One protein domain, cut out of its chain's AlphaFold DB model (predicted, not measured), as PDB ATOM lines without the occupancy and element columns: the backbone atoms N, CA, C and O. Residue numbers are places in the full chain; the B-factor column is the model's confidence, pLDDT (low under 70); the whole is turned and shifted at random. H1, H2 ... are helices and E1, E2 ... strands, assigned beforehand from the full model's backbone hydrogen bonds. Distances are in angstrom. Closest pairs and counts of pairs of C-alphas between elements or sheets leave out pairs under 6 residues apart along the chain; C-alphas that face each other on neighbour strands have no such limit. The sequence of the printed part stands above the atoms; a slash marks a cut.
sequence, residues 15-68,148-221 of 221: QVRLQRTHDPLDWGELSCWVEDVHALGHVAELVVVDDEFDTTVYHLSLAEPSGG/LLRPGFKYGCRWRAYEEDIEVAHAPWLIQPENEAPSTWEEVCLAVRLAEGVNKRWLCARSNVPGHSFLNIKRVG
ATOM      1  N   GLN A  15     128.711 119.283 145.569       96.06
ATOM      2  CA  GLN A  15     129.964 120.004 145.420       96.06
ATOM      3  C   GLN A  15     130.714 119.905 146.741       96.06
ATOM      4  O   GLN A  15     130.160 120.237 147.788       96.06
ATOM      5  N   VAL A  16     131.957 119.430 146.677       96.62
ATOM      6  CA  VAL A  16     132.770 119.134 147.859       96.62
ATOM      7  C   VAL A  16     133.867 120.182 148.010       96.62
ATOM      8  O   VAL A  16     134.608 120.442 147.059       96.62
ATOM      9  N   ARG A  17     134.005 120.749 149.209       96.88
ATOM     10  CA  ARG A  17     135.159 121.562 149.619       96.88
ATOM     11  C   ARG A  17     135.968 120.843 150.691       96.88
ATOM     12  O   ARG A  17     135.409 120.144 151.530       96.88
ATOM     13  N   LEU A  18     137.283 121.041 150.662       97.12
ATOM     14  CA  LEU A  18     138.218 120.522 151.658       97.12
ATOM     15  C   LEU A  18     138.806 121.697 152.441       97.12
ATOM     16  O   LEU A  18     139.202 122.684 151.823       97.12
ATOM     17  N   GLN A  19     138.871 121.582 153.763       97.25
ATOM     18  CA  GLN A  19     139.464 122.581 154.655       97.25
ATOM     19  C   GLN A  19     140.258 121.886 155.762       97.25
ATOM     20  O   GLN A  19     139.961 120.744 156.121       97.25
ATOM     21  N   ARG A  20     141.255 122.563 156.325       97.56
ATOM     22  CA  ARG A  20     141.902 122.161 157.578       97.56
ATOM     23  C   ARG A  20     141.281 122.892 158.757       97.56
ATOM     24  O   ARG A  20     140.742 123.985 158.607       97.56
ATOM     25  N   THR A  21     141.413 122.316 159.944       96.44
ATOM     26  CA  THR A  21     140.947 122.902 161.215       96.44
ATOM     27  C   THR A  21     141.410 124.347 161.432       96.44
ATOM     28  O   THR A  21     140.621 125.175 161.887       96.44
ATOM     29  N   HIS A  22     142.651 124.659 161.049       95.69
ATOM     30  CA  HIS A  22     143.272 125.978 161.228       95.69
ATOM     31  C   HIS A  22     143.007 126.969 160.087       95.69
ATOM     32  O   HIS A  22     143.454 128.114 160.170       95.69
ATOM     33  N   ASP A  23     142.325 126.550 159.015       97.06
ATOM     34  CA  ASP A  23     142.038 127.453 157.900       97.06
ATOM     35  C   ASP A  23     141.061 128.554 158.358       97.06
ATOM     36  O   ASP A  23     140.099 128.268 159.087       97.06
ATOM     37  N   PRO A  24     141.301 129.820 157.962       95.62
ATOM     38  CA  PRO A  24     140.448 130.931 158.352       95.62
ATOM     39  C   PRO A  24     139.073 130.814 157.696       95.62
ATOM     40  O   PRO A  24     138.932 130.322 156.573       95.62
ATOM     41  N   LEU A  25     138.063 131.322 158.394       94.00
ATOM     42  CA  LEU A  25     136.681 131.277 157.954       94.00
ATOM     43  C   LEU A  25     136.213 132.637 157.430       94.00
ATOM     44  O   LEU A  25     136.295 133.648 158.126       94.00
ATOM     45  N   ASP A  26     135.671 132.639 156.215       94.69
ATOM     46  CA  ASP A  26     134.922 133.762 155.652       94.69
ATOM     47  C   ASP A  26     133.453 133.343 155.522       94.69
ATOM     48  O   ASP A  26     133.074 132.582 154.629       94.69
ATOM     49  N   TRP A  27     132.618 133.807 156.454       94.62
ATOM     50  CA  TRP A  27     131.191 133.484 156.489       94.62
ATOM     51  C   TRP A  27     130.424 134.036 155.286       94.62
ATOM     52  O   TRP A  27     129.451 133.414 154.841       94.62
ATOM     53  N   GLY A  28     130.862 135.175 154.743       93.00
ATOM     54  CA  GLY A  28     130.269 135.790 153.565       93.00
ATOM     55  C   GLY A  28     130.501 134.928 152.330       93.00
ATOM     56  O   GLY A  28     129.540 134.552 151.657       93.00
ATOM     57  N   GLU A  29     131.759 134.558 152.083       95.06
ATOM     58  CA  GLU A  29     132.154 133.662 150.991       95.06
ATOM     59  C   GLU A  29     131.474 132.295 151.111       95.06
ATOM     60  O   GLU A  29     130.885 131.813 150.139       95.06
ATOM     61  N   LEU A  30     131.488 131.703 152.308       96.19
ATOM     62  CA  LEU A  30     130.905 130.388 152.549       96.19
ATOM     63  C   LEU A  30     129.404 130.379 152.256       96.19
ATOM     64  O   LEU A  30     128.904 129.456 151.617       96.19
ATOM     65  N   SER A  31     128.688 131.411 152.701       94.44
ATOM     66  CA  SER A  31     127.248 131.534 152.466       94.44
ATOM     67  C   SER A  31     126.932 131.699 150.979       94.44
ATOM     68  O   SER A  31     126.049 131.006 150.481       94.44
ATOM     69  N   CYS A  32     127.683 132.540 150.256       94.81
ATOM     70  CA  CYS A  32     127.532 132.695 148.804       94.81
ATOM     71  C   CYS A  32     127.765 131.368 148.070       94.81
ATOM     72  O   CYS A  32     126.978 130.984 147.210       94.81
ATOM     73  N   TRP A  33     128.804 130.618 148.450       97.19
ATOM     74  CA  TRP A  33     129.042 129.301 147.865       97.19
ATOM     75  C   TRP A  33     127.891 128.330 148.139       97.19
ATOM     76  O   TRP A  33     127.448 127.632 147.231       97.19
ATOM     77  N   VAL A  34     127.380 128.284 149.370       97.00
ATOM     78  CA  VAL A  34     126.247 127.414 149.717       97.00
ATOM     79  C   VAL A  34     125.004 127.788 148.908       97.00
ATOM     80  O   VAL A  34     124.336 126.887 148.398       97.00
ATOM     81  N   GLU A  35     124.718 129.082 148.750       95.12
ATOM     82  CA  GLU A  35     123.639 129.599 147.901       95.12
ATOM     83  C   GLU A  35     123.791 129.133 146.443       95.12
ATOM     84  O   GLU A  35     122.861 128.534 145.897       95.12
ATOM     85  N   ASP A  36     124.973 129.306 145.845       96.25
ATOM     86  CA  ASP A  36     125.266 128.894 144.465       96.25
ATOM     87  C   ASP A  36     125.109 127.379 144.264       96.25
ATOM     88  O   ASP A  36     124.544 126.913 143.269       96.25
ATOM     89  N   VAL A  37     125.582 126.582 145.226       96.56
ATOM     90  CA  VAL A  37     125.464 125.118 145.187       96.56
ATOM     91  C   VAL A  37     123.996 124.687 145.239       96.56
ATOM     92  O   VAL A  37     123.579 123.839 144.444       96.56
ATOM     93  N   HIS A  38     123.195 125.291 146.122       94.44
ATOM     94  CA  HIS A  38     121.766 124.983 146.232       94.44
ATOM     95  C   HIS A  38     120.974 125.464 145.015       94.44
ATOM     96  O   HIS A  38     120.041 124.777 144.597       94.44
ATOM     97  N   ALA A  39     121.353 126.589 144.402       94.38
ATOM     98  CA  ALA A  39     120.731 127.088 143.175       94.38
ATOM     99  C   ALA A  39     120.880 126.105 141.998       94.38
ATOM    100  O   ALA A  39     120.021 126.049 141.118       94.38
ATOM    101  N   LEU A  40     121.936 125.286 142.009       94.25
ATOM    102  CA  LEU A  40     122.154 124.198 141.051       94.25
ATOM    103  C   LEU A  40     121.461 122.882 141.452       94.25
ATOM    104  O   LEU A  40     121.541 121.900 140.717       94.25
ATOM    105  N   GLY A  41     120.779 122.841 142.601       93.56
ATOM    106  CA  GLY A  41     120.157 121.633 143.146       93.56
ATOM    107  C   GLY A  41     121.163 120.606 143.671       93.56
ATOM    108  O   GLY A  41     120.820 119.432 143.799       93.56
ATOM    109  N   HIS A  42     122.402 121.025 143.941       95.50
ATOM    110  CA  HIS A  42     123.455 120.164 144.469       95.50
ATOM    111  C   HIS A  42     123.505 120.237 146.008       95.50
ATOM    112  O   HIS A  42     123.034 121.192 146.623       95.50
ATOM    113  N   VAL A  43     124.133 119.244 146.637       96.00
ATOM    114  CA  VAL A  43     124.467 119.245 148.070       96.00
ATOM    115  C   VAL A  43     125.797 119.966 148.300       96.00
ATOM    116  O   VAL A  43     126.806 119.608 147.688       96.00
ATOM    117  N   ALA A  44     125.814 120.952 149.198       97.88
ATOM    118  CA  ALA A  44     127.043 121.601 149.655       97.88
ATOM    119  C   ALA A  44     127.704 120.738 150.734       97.88
ATOM    120  O   ALA A  44     127.238 120.679 151.874       97.88
ATOM    121  N   GLU A  45     128.774 120.046 150.359       97.44
ATOM    122  CA  GLU A  45     129.499 119.135 151.237       97.44
ATOM    123  C   GLU A  45     130.872 119.706 151.581       97.44
ATOM    124  O   GLU A  45     131.617 120.182 150.724       97.44
ATOM    125  N   LEU A  46     131.208 119.671 152.861       97.06
ATOM    126  CA  LEU A  46     132.473 120.160 153.368       97.06
ATOM    127  C   LEU A  46     133.166 119.061 154.153       97.06
ATOM    128  O   LEU A  46     132.588 118.480 155.066       97.06
ATOM    129  N   VAL A  47     134.428 118.825 153.834       97.44
ATOM    130  CA  VAL A  47     135.284 117.888 154.546       97.44
ATOM    131  C   VAL A  47     136.349 118.683 155.287       97.44
ATOM    132  O   VAL A  47     137.168 119.363 154.666       97.44
ATOM    133  N   VAL A  48     136.332 118.591 156.613       97.50
ATOM    134  CA  VAL A  48     137.359 119.174 157.479       97.50
ATOM    135  C   VAL A  48     138.347 118.081 157.863       97.50
ATOM    136  O   VAL A  48     137.934 117.018 158.330       97.50
ATOM    137  N   VAL A  49     139.634 118.344 157.640       97.69
ATOM    138  CA  VAL A  49     140.754 117.462 157.990       97.69
ATOM    139  C   VAL A  49     141.450 118.017 159.230       97.69
ATOM    140  O   VAL A  49     141.828 119.192 159.238       97.69
ATOM    141  N   ASP A  50     141.606 117.195 160.263       95.62
ATOM    142  CA  ASP A  50     142.311 117.580 161.488       95.62
ATOM    143  C   ASP A  50     143.823 117.295 161.435       95.62
ATOM    144  O   ASP A  50     144.374 116.868 160.415       95.62
ATOM    145  N   ASP A  51     144.511 117.573 162.546       95.12
ATOM    146  CA  ASP A  51     145.962 117.409 162.671       95.12
ATOM    147  C   ASP A  51     146.404 115.933 162.747       95.12
ATOM    148  O   ASP A  51     147.588 115.636 162.568       95.12
ATOM    149  N   GLU A  52     145.468 115.001 162.964       96.62
ATOM    150  CA  GLU A  52     145.687 113.550 162.898       96.62
ATOM    151  C   GLU A  52     145.323 112.970 161.515       96.62
ATOM    152  O   GLU A  52     145.448 111.765 161.293       96.62
ATOM    153  N   PHE A  53     144.962 113.834 160.554       94.44
ATOM    154  CA  PHE A  53     144.446 113.494 159.223       94.44
ATOM    155  C   PHE A  53     143.102 112.755 159.237       94.44
ATOM    156  O   PHE A  53     142.691 112.205 158.207       94.44
ATOM    157  N   ASP A  54     142.395 112.781 160.366       95.56
ATOM    158  CA  ASP A  54     141.023 112.316 160.442       95.56
ATOM    159  C   ASP A  54     140.102 113.326 159.749       95.56
ATOM    160  O   ASP A  54     140.347 114.534 159.688       95.56
ATOM    161  N   THR A  55     139.031 112.801 159.156       95.56
ATOM    162  CA  THR A  55     138.100 113.589 158.343       95.56
ATOM    163  C   THR A  55     136.739 113.648 159.005       95.56
ATOM    164  O   THR A  55     136.194 112.642 159.462       95.56
ATOM    165  N   THR A  56     136.153 114.841 159.020       96.12
ATOM    166  CA  THR A  56     134.750 115.032 159.382       96.12
ATOM    167  C   THR A  56     134.010 115.688 158.228       96.12
ATOM    168  O   THR A  56     134.434 116.722 157.716       96.12
ATOM    169  N   VAL A  57     132.895 115.078 157.826       96.69
ATOM    170  CA  VAL A  57     132.058 115.555 156.724       96.69
ATOM    171  C   VAL A  57     130.869 116.333 157.280       96.69
ATOM    172  O   VAL A  57     130.219 115.897 158.233       96.69
ATOM    173  N   TYR A  58     130.567 117.465 156.657       97.12
ATOM    174  CA  TYR A  58     129.431 118.318 156.961       97.12
ATOM    175  C   TYR A  58     128.597 118.573 155.708       97.12
ATOM    176  O   TYR A  58     129.133 118.774 154.619       97.12
ATOM    177  N   HIS A  59     127.278 118.633 155.880       97.06
ATOM    178  CA  HIS A  59     126.356 119.209 154.907       97.06
ATOM    179  C   HIS A  59     125.973 120.608 155.356       97.06
ATOM    180  O   HIS A  59     125.534 120.823 156.492       97.06
ATOM    181  N   LEU A  60     126.156 121.557 154.446       97.75
ATOM    182  CA  LEU A  60     125.808 122.951 154.642       97.75
ATOM    183  C   LEU A  60     124.499 123.233 153.917       97.75
ATOM    184  O   LEU A  60     124.243 122.685 152.850       97.75
ATOM    185  N   SER A  61     123.650 124.056 154.517       96.06
ATOM    186  CA  SER A  61     122.334 124.406 153.971       96.06
ATOM    187  C   SER A  61     121.866 125.740 154.530       96.06
ATOM    188  O   SER A  61     122.284 126.138 155.615       96.06
ATOM    189  N   LEU A  62     120.969 126.418 153.822       94.00
ATOM    190  CA  LEU A  62     120.233 127.537 154.400       94.00
ATOM    191  C   LEU A  62     119.042 127.010 155.201       94.00
ATOM    192  O   LEU A  62     118.320 126.120 154.751       94.00
ATOM    193  N   ALA A  63     118.847 127.560 156.393       93.25
ATOM    194  CA  ALA A  63     117.708 127.267 157.247       93.25
ATOM    195  C   ALA A  63     116.764 128.469 157.334       93.25
ATOM    196  O   ALA A  63     117.175 129.627 157.281       93.25
ATOM    197  N   GLU A  64     115.486 128.177 157.551       91.94
ATOM    198  CA  GLU A  64     114.453 129.180 157.802       91.94
ATOM    199  C   GLU A  64     113.837 128.935 159.184       91.94
ATOM    200  O   GLU A  64     112.762 128.339 159.290       91.94
ATOM    201  N   PRO A  65     114.515 129.342 160.274       93.31
ATOM    202  CA  PRO A  65     113.960 129.171 161.606       93.31
ATOM    203  C   PRO A  65     112.683 130.012 161.718       93.31
ATOM    204  O   PRO A  65     112.693 131.223 161.473       93.31
ATOM    205  N   SER A  66     111.576 129.359 162.057       92.56
ATOM    206  CA  SER A  66     110.259 129.977 162.213       92.56
ATOM    207  C   SER A  66     109.456 129.237 163.276       92.56
ATOM    208  O   SER A  66     109.674 128.054 163.508       92.56
ATOM    209  N   GLY A  67     108.567 129.944 163.965       91.81
ATOM    210  CA  GLY A  67     107.764 129.393 165.049       91.81
ATOM    211  C   GLY A  67     106.339 129.931 165.064       91.81
ATOM    212  O   GLY A  67     105.987 130.847 164.321       91.81
ATOM    213  N   GLY A  68     105.511 129.337 165.921       90.69
ATOM    214  CA  GLY A  68     104.083 129.648 166.034       90.69
ATOM    215  C   GLY A  68     103.738 130.694 167.094       90.69
ATOM    216  O   GLY A  68     102.560 130.901 167.382       90.69
ATOM    217  N   LEU A 148     110.565 131.804 170.107       94.06
ATOM    218  CA  LEU A 148     110.892 132.095 171.498       94.06
ATOM    219  C   LEU A 148     112.413 132.023 171.662       94.06
ATOM    220  O   LEU A 148     113.006 130.950 171.547       94.06
ATOM    221  N   LEU A 149     113.055 133.152 171.972       94.69
ATOM    222  CA  LEU A 149     114.503 133.228 172.188       94.69
ATOM    223  C   LEU A 149     114.856 133.196 173.674       94.69
ATOM    224  O   LEU A 149     114.389 134.021 174.462       94.69
ATOM    225  N   ARG A 150     115.767 132.307 174.074       93.50
ATOM    226  CA  ARG A 150     116.388 132.304 175.412       93.50
ATOM    227  C   ARG A 150     117.909 132.390 175.298       93.50
ATOM    228  O   ARG A 150     118.444 132.023 174.255       93.50
ATOM    229  N   PRO A 151     118.616 132.803 176.367       94.25
ATOM    230  CA  PRO A 151     120.072 132.794 176.363       94.25
ATOM    231  C   PRO A 151     120.616 131.398 176.047       94.25
ATOM    232  O   PRO A 151     120.167 130.400 176.628       94.25
ATOM    233  N   GLY A 152     121.571 131.345 175.122       94.44
ATOM    234  CA  GLY A 152     122.245 130.130 174.674       94.44
ATOM    235  C   GLY A 152     123.455 129.737 175.526       94.44
ATOM    236  O   GLY A 152     124.115 128.760 175.198       94.44
ATOM    237  N   PHE A 153     123.714 130.435 176.641       92.69
ATOM    238  CA  PHE A 153     124.896 130.269 177.505       92.69
ATOM    239  C   PHE A 153     125.271 128.808 177.801       92.69
ATOM    240  O   PHE A 153     126.432 128.429 177.700       92.69
ATOM    241  N   LYS A 154     124.283 127.956 178.110       89.94
ATOM    242  CA  LYS A 154     124.506 126.527 178.411       89.94
ATOM    243  C   LYS A 154     125.066 125.718 177.232       89.94
ATOM    244  O   LYS A 154     125.481 124.583 177.431       89.94
ATOM    245  N   TYR A 155     125.023 126.277 176.030       92.56
ATOM    246  CA  TYR A 155     125.381 125.643 174.769       92.56
ATOM    247  C   TYR A 155     126.411 126.460 173.978       92.56
ATOM    248  O   TYR A 155     126.517 126.264 172.775       92.56
ATOM    249  N   GLY A 156     127.116 127.405 174.612       92.81
ATOM    250  CA  GLY A 156     128.178 128.168 173.945       92.81
ATOM    251  C   GLY A 156     127.712 128.956 172.715       92.81
ATOM    252  O   GLY A 156     128.470 129.097 171.766       92.81
ATOM    253  N   CYS A 157     126.463 129.429 172.713       95.19
ATOM    254  CA  CYS A 157     125.918 130.271 171.649       95.19
ATOM    255  C   CYS A 157     125.137 131.457 172.225       95.19
ATOM    256  O   CYS A 157     124.794 131.475 173.415       95.19
ATOM    257  N   ARG A 158     124.810 132.434 171.376       95.88
ATOM    258  CA  ARG A 158     124.043 133.620 171.764       95.88
ATOM    259  C   ARG A 158     122.628 133.258 172.197       95.88
ATOM    260  O   ARG A 158     122.223 133.544 173.331       95.88
ATOM    261  N   TRP A 159     121.879 132.588 171.324       96.19
ATOM    262  CA  TRP A 159     120.488 132.233 171.587       96.19
ATOM    263  C   TRP A 159     120.214 130.763 171.335       96.19
ATOM    264  O   TRP A 159     120.699 130.157 170.390       96.19
ATOM    265  N   ARG A 160     119.333 130.210 172.160       95.25
ATOM    266  CA  ARG A 160     118.574 129.010 171.818       95.25
ATOM    267  C   ARG A 160     117.164 129.445 171.439       95.25
ATOM    268  O   ARG A 160     116.538 130.191 172.201       95.25
ATOM    269  N   ALA A 161     116.688 129.001 170.284       94.94
ATOM    270  CA  ALA A 161     115.380 129.376 169.763       94.94
ATOM    271  C   ALA A 161     114.432 128.177 169.744       94.94
ATOM    272  O   ALA A 161     114.838 127.058 169.423       94.94
ATOM    273  N   TYR A 162     113.174 128.428 170.097       93.19
ATOM    274  CA  TYR A 162     112.100 127.442 170.120       93.19
ATOM    275  C   TYR A 162     111.006 127.856 169.135       93.19
ATOM    276  O   TYR A 162     110.601 129.019 169.113       93.19
ATOM    277  N   GLU A 163     110.546 126.895 168.338       91.00
ATOM    278  CA  GLU A 163     109.437 127.073 167.390       91.00
ATOM    279  C   GLU A 163     108.078 126.960 168.094       91.00
ATOM    280  O   GLU A 163     107.125 127.648 167.735       91.00
ATOM    281  N   GLU A 164     108.027 126.134 169.142       85.50
ATOM    282  CA  GLU A 164     106.866 125.856 169.994       85.50
ATOM    283  C   GLU A 164     107.174 126.198 171.462       85.50
ATOM    284  O   GLU A 164     108.247 126.721 171.788       85.50
ATOM    285  N   ASP A 165     106.228 125.931 172.363       77.19
ATOM    286  CA  ASP A 165     106.430 126.099 173.800       77.19
ATOM    287  C   ASP A 165     107.527 125.172 174.340       77.19
ATOM    288  O   ASP A 165     107.684 124.020 173.928       77.19
ATOM    289  N   ILE A 166     108.269 125.675 175.333       68.56
ATOM    290  CA  ILE A 166     109.420 124.980 175.941       68.56
ATOM    291  C   ILE A 166     109.018 123.620 176.543       68.56
ATOM    292  O   ILE A 166     109.853 122.721 176.643       68.56
ATOM    293  N   GLU A 167     107.758 123.480 176.959       60.75
ATOM    294  CA  GLU A 167     107.204 122.271 177.582       60.75
ATOM    295  C   GLU A 167     106.834 121.182 176.564       60.75
ATOM    296  O   GLU A 167     106.710 120.019 176.941       60.75
ATOM    297  N   VAL A 168     106.685 121.548 175.285       60.34
ATOM    298  CA  VAL A 168     106.207 120.656 174.216       60.34
ATOM    299  C   VAL A 168     107.370 120.120 173.384       60.34
ATOM    300  O   VAL A 168     107.411 118.928 173.081       60.34
ATOM    301  N   ALA A 169     108.358 120.968 173.070       57.41
ATOM    302  CA  ALA A 169     109.477 120.598 172.211       57.41
ATOM    303  C   ALA A 169     110.832 121.126 172.712       57.41
ATOM    304  O   ALA A 169     110.973 122.235 173.238       57.41
ATOM    305  N   HIS A 170     111.889 120.338 172.503       60.72
ATOM    306  CA  HIS A 170     113.258 120.810 172.697       60.72
ATOM    307  C   HIS A 170     113.597 121.885 171.653       60.72
ATOM    308  O   HIS A 170     113.338 121.674 170.476       60.72
ATOM    309  N   ALA A 171     114.241 122.992 172.063       62.25
ATOM    310  CA  ALA A 171     114.723 124.036 171.141       62.25
ATOM    311  C   ALA A 171     115.471 123.410 169.958       62.25
ATOM    312  O   ALA A 171     116.518 122.805 170.214       62.25
ATOM    313  N   PRO A 172     114.985 123.546 168.715       80.56
ATOM    314  CA  PRO A 172     115.655 122.954 167.567       80.56
ATOM    315  C   PRO A 172     116.899 123.738 167.145       80.56
ATOM    316  O   PRO A 172     117.758 123.160 166.480       80.56
ATOM    317  N   TRP A 173     117.034 125.005 167.560       94.31
ATOM    318  CA  TRP A 173     118.063 125.913 167.051       94.31
ATOM    319  C   TRP A 173     118.973 126.464 168.150       94.31
ATOM    320  O   TRP A 173     118.503 126.978 169.171       94.31
ATOM    321  N   LEU A 174     120.276 126.411 167.897       96.19
ATOM    322  CA  LEU A 174     121.305 127.214 168.552       96.19
ATOM    323  C   LEU A 174     121.775 128.252 167.535       96.19
ATOM    324  O   LEU A 174     122.249 127.877 166.471       96.19
ATOM    325  N   ILE A 175     121.595 129.534 167.828       96.81
ATOM    326  CA  ILE A 175     121.818 130.633 166.889       96.81
ATOM    327  C   ILE A 175     122.989 131.475 167.384       96.81
ATOM    328  O   ILE A 175     122.974 131.946 168.526       96.81
ATOM    329  N   GLN A 176     123.968 131.677 166.504       96.31
ATOM    330  CA  GLN A 176     125.140 132.512 166.721       96.31
ATOM    331  C   GLN A 176     125.176 133.636 165.676       96.31
ATOM    332  O   GLN A 176     125.215 133.330 164.488       96.31
ATOM    333  N   PRO A 177     125.145 134.920 166.073       95.12
ATOM    334  CA  PRO A 177     125.417 136.036 165.174       95.12
ATOM    335  C   PRO A 177     126.788 135.896 164.507       95.12
ATOM    336  O   PRO A 177     127.748 135.523 165.177       95.12
ATOM    337  N   GLU A 178     126.895 136.227 163.220       93.94
ATOM    338  CA  GLU A 178     128.146 136.127 162.450       93.94
ATOM    339  C   GLU A 178     129.307 136.904 163.096       93.94
ATOM    340  O   GLU A 178     130.429 136.413 163.153       93.94
ATOM    341  N   ASN A 179     129.034 138.081 163.663       91.81
ATOM    342  CA  ASN A 179     130.039 138.904 164.349       91.81
ATOM    343  C   ASN A 179     130.551 138.305 165.675       91.81
ATOM    344  O   ASN A 179     131.558 138.768 166.206       91.81
ATOM    345  N   GLU A 180     129.862 137.301 166.214       93.69
ATOM    346  CA  GLU A 180     130.272 136.527 167.384       93.69
ATOM    347  C   GLU A 180     130.597 135.062 166.999       93.69
ATOM    348  O   GLU A 180     130.779 134.223 167.882       93.69
ATOM    349  N   ALA A 181     130.585 134.708 165.710       94.50
ATOM    350  CA  ALA A 181     130.728 133.333 165.240       94.50
ATOM    351  C   ALA A 181     132.201 132.881 165.184       94.50
ATOM    352  O   ALA A 181     133.105 133.719 165.173       94.50
ATOM    353  N   PRO A 182     132.450 131.556 165.134       96.38
ATOM    354  CA  PRO A 182     133.771 130.983 164.889       96.38
ATOM    355  C   PRO A 182     134.565 131.663 163.768       96.38
ATOM    356  O   PRO A 182     134.004 132.058 162.749       96.38
ATOM    357  N   SER A 183     135.880 131.735 163.943       96.44
ATOM    358  CA  SER A 183     136.840 132.281 162.973       96.44
ATOM    359  C   SER A 183     137.678 131.207 162.271       96.44
ATOM    360  O   SER A 183     138.343 131.499 161.274       96.44
ATOM    361  N   THR A 184     137.623 129.963 162.760       97.25
ATOM    362  CA  THR A 184     138.319 128.791 162.206       97.25
ATOM    363  C   THR A 184     137.392 127.579 162.110       97.25
ATOM    364  O   THR A 184     136.339 127.514 162.759       97.25
ATOM    365  N   TRP A 185     137.786 126.574 161.325       96.69
ATOM    366  CA  TRP A 185     137.030 125.322 161.221       96.69
ATOM    367  C   TRP A 185     137.076 124.474 162.491       96.69
ATOM    368  O   TRP A 185     136.115 123.753 162.756       96.69
ATOM    369  N   GLU A 186     138.135 124.569 163.298       96.00
ATOM    370  CA  GLU A 186     138.194 123.936 164.621       96.00
ATOM    371  C   GLU A 186     137.042 124.417 165.517       96.00
ATOM    372  O   GLU A 186     136.281 123.612 166.061       96.00
ATOM    373  N   GLU A 187     136.857 125.734 165.610       96.69
ATOM    374  CA  GLU A 187     135.797 126.353 166.406       96.69
ATOM    375  C   GLU A 187     134.397 125.978 165.881       96.69
ATOM    376  O   GLU A 187     133.499 125.673 166.673       96.69
ATOM    377  N   VAL A 188     134.215 125.904 164.553       96.62
ATOM    378  CA  VAL A 188     132.973 125.391 163.940       96.62
ATOM    379  C   VAL A 188     132.728 123.934 164.331       96.62
ATOM    380  O   VAL A 188     131.618 123.589 164.740       96.62
ATOM    381  N   CYS A 189     133.747 123.073 164.251       95.50
ATOM    382  CA  CYS A 189     133.626 121.661 164.616       95.50
ATOM    383  C   CYS A 189     133.189 121.498 166.079       95.50
ATOM    384  O   CYS A 189     132.318 120.677 166.373       95.50
ATOM    385  N   LEU A 190     133.746 122.298 166.996       95.44
ATOM    386  CA  LEU A 190     133.353 122.301 168.408       95.44
ATOM    387  C   LEU A 190     131.892 122.734 168.594       95.44
ATOM    388  O   LEU A 190     131.141 122.064 169.310       95.44
ATOM    389  N   ALA A 191     131.475 123.812 167.927       96.12
ATOM    390  CA  ALA A 191     130.112 124.331 168.005       96.12
ATOM    391  C   ALA A 191     129.072 123.335 167.460       96.12
ATOM    392  O   ALA A 191     128.075 123.044 168.131       96.12
ATOM    393  N   VAL A 192     129.326 122.754 166.282       95.75
ATOM    394  CA  VAL A 192     128.440 121.755 165.663       95.75
ATOM    395  C   VAL A 192     128.386 120.486 166.512       95.75
ATOM    396  O   VAL A 192     127.298 119.994 166.811       95.75
ATOM    397  N   ARG A 193     129.532 119.992 166.999       94.81
ATOM    398  CA  ARG A 193     129.584 118.800 167.860       94.81
ATOM    399  C   ARG A 193     128.806 118.990 169.161       94.81
ATOM    400  O   ARG A 193     128.125 118.065 169.607       94.81
ATOM    401  N   LEU A 194     128.898 120.171 169.774       94.69
ATOM    402  CA  LEU A 194     128.127 120.501 170.970       94.69
ATOM    403  C   LEU A 194     126.623 120.476 170.680       94.69
ATOM    404  O   LEU A 194     125.872 119.876 171.447       94.69
ATOM    405  N   ALA A 195     126.196 121.095 169.576       94.19
ATOM    406  CA  ALA A 195     124.796 121.130 169.163       94.19
ATOM    407  C   ALA A 195     124.232 119.723 168.918       94.19
ATOM    408  O   ALA A 195     123.168 119.384 169.439       94.19
ATOM    409  N   GLU A 196     124.978 118.873 168.215       92.06
ATOM    410  CA  GLU A 196     124.598 117.481 167.957       92.06
ATOM    411  C   GLU A 196     124.499 116.657 169.239       92.06
ATOM    412  O   GLU A 196     123.532 115.916 169.422       92.06
ATOM    413  N   GLY A 197     125.436 116.846 170.174       92.25
ATOM    414  CA  GLY A 197     125.418 116.174 171.475       92.25
ATOM    415  C   GLY A 197     124.170 116.472 172.315       92.25
ATOM    416  O   GLY A 197     123.824 115.689 173.198       92.25
ATOM    417  N   VAL A 198     123.463 117.572 172.029       91.81
ATOM    418  CA  VAL A 198     122.191 117.942 172.675       91.81
ATOM    419  C   VAL A 198     120.990 117.882 171.724       91.81
ATOM    420  O   VAL A 198     119.927 118.419 172.051       91.81
ATOM    421  N   ASN A 199     121.152 117.220 170.571       90.88
ATOM    422  CA  ASN A 199     120.153 117.052 169.515       90.88
ATOM    423  C   ASN A 199     119.544 118.388 169.041       90.88
ATOM    424  O   ASN A 199     118.327 118.586 169.062       90.88
ATOM    425  N   LYS A 200     120.410 119.340 168.677       92.56
ATOM    426  CA  LYS A 200     120.056 120.671 168.157       92.56
ATOM    427  C   LYS A 200     120.828 120.970 166.884       92.56
ATOM    428  O   LYS A 200     121.904 120.428 166.660       92.56
ATOM    429  N   ARG A 201     120.286 121.873 166.072       93.38
ATOM    430  CA  ARG A 201     120.952 122.412 164.885       93.38
ATOM    431  C   ARG A 201     121.634 123.725 165.239       93.38
ATOM    432  O   ARG A 201     121.017 124.585 165.870       93.38
ATOM    433  N   TRP A 202     122.897 123.860 164.857       96.44
ATOM    434  CA  TRP A 202     123.657 125.093 165.026       96.44
ATOM    435  C   TRP A 202     123.530 125.955 163.769       96.44
ATOM    436  O   TRP A 202     123.722 125.462 162.657       96.44
ATOM    437  N   LEU A 203     123.184 127.226 163.954       96.94
ATOM    438  CA  LEU A 203     122.967 128.203 162.896       96.94
ATOM    439  C   LEU A 203     123.907 129.394 163.084       96.94
ATOM    440  O   LEU A 203     123.867 130.049 164.129       96.94
ATOM    441  N   CYS A 204     124.669 129.724 162.046       96.81
ATOM    442  CA  CYS A 204     125.304 131.032 161.927       96.81
ATOM    443  C   CYS A 204     124.302 132.013 161.307       96.81
ATOM    444  O   CYS A 204     123.745 131.741 160.241       96.81
ATOM    445  N   ALA A 205     124.034 133.124 161.983       96.19
ATOM    446  CA  ALA A 205     123.075 134.135 161.567       96.19
ATOM    447  C   ALA A 205     123.794 135.366 161.020       96.19
ATOM    448  O   ALA A 205     124.402 136.135 161.768       96.19
ATOM    449  N   ARG A 206     123.660 135.576 159.715       91.62
ATOM    450  CA  ARG A 206     124.187 136.741 159.014       91.62
ATOM    451  C   ARG A 206     123.149 137.854 159.007       91.62
ATOM    452  O   ARG A 206     122.027 137.665 158.525       91.62
ATOM    453  N   SER A 207     123.529 139.003 159.556       85.00
ATOM    454  CA  SER A 207     122.624 140.132 159.787       85.00
ATOM    455  C   SER A 207     122.726 141.267 158.774       85.00
ATOM    456  O   SER A 207     121.771 142.024 158.612       85.00
ATOM    457  N   ASN A 208     123.811 141.304 158.005       79.12
ATOM    458  CA  ASN A 208     124.092 142.342 157.014       79.12
ATOM    459  C   ASN A 208     123.406 142.110 155.649       79.12
ATOM    460  O   ASN A 208     123.685 142.832 154.689       79.12
ATOM    461  N   VAL A 209     122.513 141.118 155.542       78.88
ATOM    462  CA  VAL A 209     121.764 140.793 154.316       78.88
ATOM    463  C   VAL A 209     120.259 141.018 154.485       78.88
ATOM    464  O   VAL A 209     119.726 140.823 155.583       78.88
ATOM    465  N   PRO A 210     119.530 141.380 153.408       75.31
ATOM    466  CA  PRO A 210     118.079 141.532 153.464       75.31
ATOM    467  C   PRO A 210     117.386 140.274 154.005       75.31
ATOM    468  O   PRO A 210     117.557 139.182 153.474       75.31
ATOM    469  N   GLY A 211     116.581 140.440 155.058       77.75
ATOM    470  CA  GLY A 211     115.797 139.360 155.665       77.75
ATOM    471  C   GLY A 211     116.555 138.449 156.635       77.75
ATOM    472  O   GLY A 211     115.903 137.598 157.250       77.75
ATOM    473  N   HIS A 212     117.868 138.664 156.815       89.44
ATOM    474  CA  HIS A 212     118.794 137.814 157.577       89.44
ATOM    475  C   HIS A 212     118.894 136.395 156.989       89.44
ATOM    476  O   HIS A 212     117.889 135.777 156.634       89.44
ATOM    477  N   SER A 213     120.103 135.836 156.900       92.88
ATOM    478  CA  SER A 213     120.303 134.457 156.421       92.88
ATOM    479  C   SER A 213     120.877 133.572 157.519       92.88
ATOM    480  O   SER A 213     121.737 134.007 158.282       92.88
ATOM    481  N   PHE A 214     120.425 132.319 157.582       96.00
ATOM    482  CA  PHE A 214     120.826 131.371 158.620       96.00
ATOM    483  C   PHE A 214     121.517 130.171 157.986       96.00
ATOM    484  O   PHE A 214     120.861 129.300 157.412       96.00
ATOM    485  N   LEU A 215     122.842 130.128 158.082       96.88
ATOM    486  CA  LEU A 215     123.633 129.015 157.583       96.88
ATOM    487  C   LEU A 215     123.636 127.887 158.616       96.88
ATOM    488  O   LEU A 215     124.106 128.051 159.740       96.88
ATOM    489  N   ASN A 216     123.113 126.734 158.219       96.56
ATOM    490  CA  ASN A 216     123.107 125.507 158.995       96.56
ATOM    491  C   ASN A 216     124.280 124.621 158.573       96.56
ATOM    492  O   ASN A 216     124.426 124.308 157.390       96.56
ATOM    493  N   ILE A 217     125.062 124.171 159.552       96.06
ATOM    494  CA  ILE A 217     126.159 123.221 159.361       96.06
ATOM    495  C   ILE A 217     125.828 121.973 160.172       96.06
ATOM    496  O   ILE A 217     125.701 122.030 161.394       96.06
ATOM    497  N   LYS A 218     125.663 120.844 159.485       93.94
ATOM    498  CA  LYS A 218     125.276 119.571 160.095       93.94
ATOM    499  C   LYS A 218     126.316 118.511 159.773       93.94
ATOM    500  O   LYS A 218     126.661 118.353 158.604       93.94
ATOM    501  N   ARG A 219     126.792 117.760 160.767       93.06
ATOM    502  CA  ARG A 219     127.704 116.644 160.518       93.06
ATOM    503  C   ARG A 219     126.962 115.509 159.821       93.06
ATOM    504  O   ARG A 219     125.789 115.235 160.084       93.06
ATOM    505  N   VAL A 220     127.673 114.837 158.933       89.00
ATOM    506  CA  VAL A 220     127.218 113.626 158.258       89.00
ATOM    507  C   VAL A 220     127.967 112.451 158.870       89.00
ATOM    508  O   VAL A 220     129.195 112.479 158.976       89.00
ATOM    509  N   GLY A 221     127.216 111.442 159.308       70.00
ATOM    510  CA  GLY A 221     127.714 110.210 159.913       70.00
ATOM    511  C   GLY A 221     126.787 109.050 159.612       70.00
ATOM    512  O   GLY A 221     125.564 109.300 159.498       70.00
TER     513      GLY A 221
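Overview. This is residues 15 to 68 and 148 to 221 of the 221 residues of the protein "tRNA_int_endo domain-containing protein" of Candidatus Poseidoniales archaeon (UniProt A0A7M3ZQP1). One strongly twisted sheet of eight strands has two helices, H1 and H2, packed on the same face, so that they form a layer over it, while the opposite face has no named helix. The sheet curls round H1, H2 packs mainly on E7 and E8, and the E5 and E4 end of the sheet reaches beyond both helices. The printed part has 128 residues, with the named elements E1, H1, E2, E3, E4, E5, E6, H2, E7 and E8 along the chain. The sheet is mixed, in the order E1, E2, E3, E8, E7, E6, E5, E4, and the class is mixed, helices and strands. The whole is compact, with a radius of gyration of the C-alphas of 14.5 A and spans of 42 by 32 by 27 A.

Along the chain. E1, residues 15 to 20, begins with C-alpha 15 at (129.964, 120.004, 145.420) and is 17.2 A long. H1, residues 27 to 39, is 18.1 A long. E2, residues 43 to 49, measures 19.2 A, and E3, residues 55 to 63, measures 24.6 A. After the cut come E4, residues 148 to 151, E5, residues 159 to 162, and E6, residues 173 to 177. H2, residues 185 to 197, is 18.0 A long and begins with C-alpha 185 at (137.030, 125.322, 161.221). E7 is residues 201 to 206; E8, residues 213 to 220, is 22.0 A long and ends with C-alpha 220 at (127.218, 113.626, 158.258).

Arrangement. E1 and E4 are the edge strands. E1 and E2 are parallel, with N 17 and O 45 2.9 A apart, and with H1 they form a strand-helix-strand unit, two parallel neighbours with a helix between, whose crossover is right-handed. The hairpin E2 and E3 is antiparallel, with N 58 and O 46 2.8 A apart. E3 and E8 are antiparallel, with N 59 and O 218 2.8 A apart. The hairpin E7 and E8 is antiparallel, with N 215 and O 204 2.8 A apart. E6 and E7 are parallel, with N 203 and O 174 2.8 A apart, and E6, H2, E7 is a second right-handed unit. E4, E5 and E6 form a meander, each the antiparallel neighbour of the one before, with N 150 and O 160 2.9 A apart and N 161 and O 173 2.9 A apart. H1 is on the sheet, the closest C-alphas to E2 being those of Val 34 and Ala 44, 5.9 A. H2 is on the sheet, the closest C-alphas to E7 being those of Ala 195 and Trp 202, 5.8 A. H1 and H2 are apart. In both helices every O i to N i+4 pair is within hydrogen-bond range.

Size, cuts and confidence. The C-alphas farthest apart are those of Glu 52 and Gly 68, 44.7 A. Residues 69 to 147 are not printed, and C-alphas 68 and 148 are 9.1 A apart across the cut. Of the links printed whole, none is long. The mean pLDDT of the printed part is 92.3, and residues 166 to 171 are under 70.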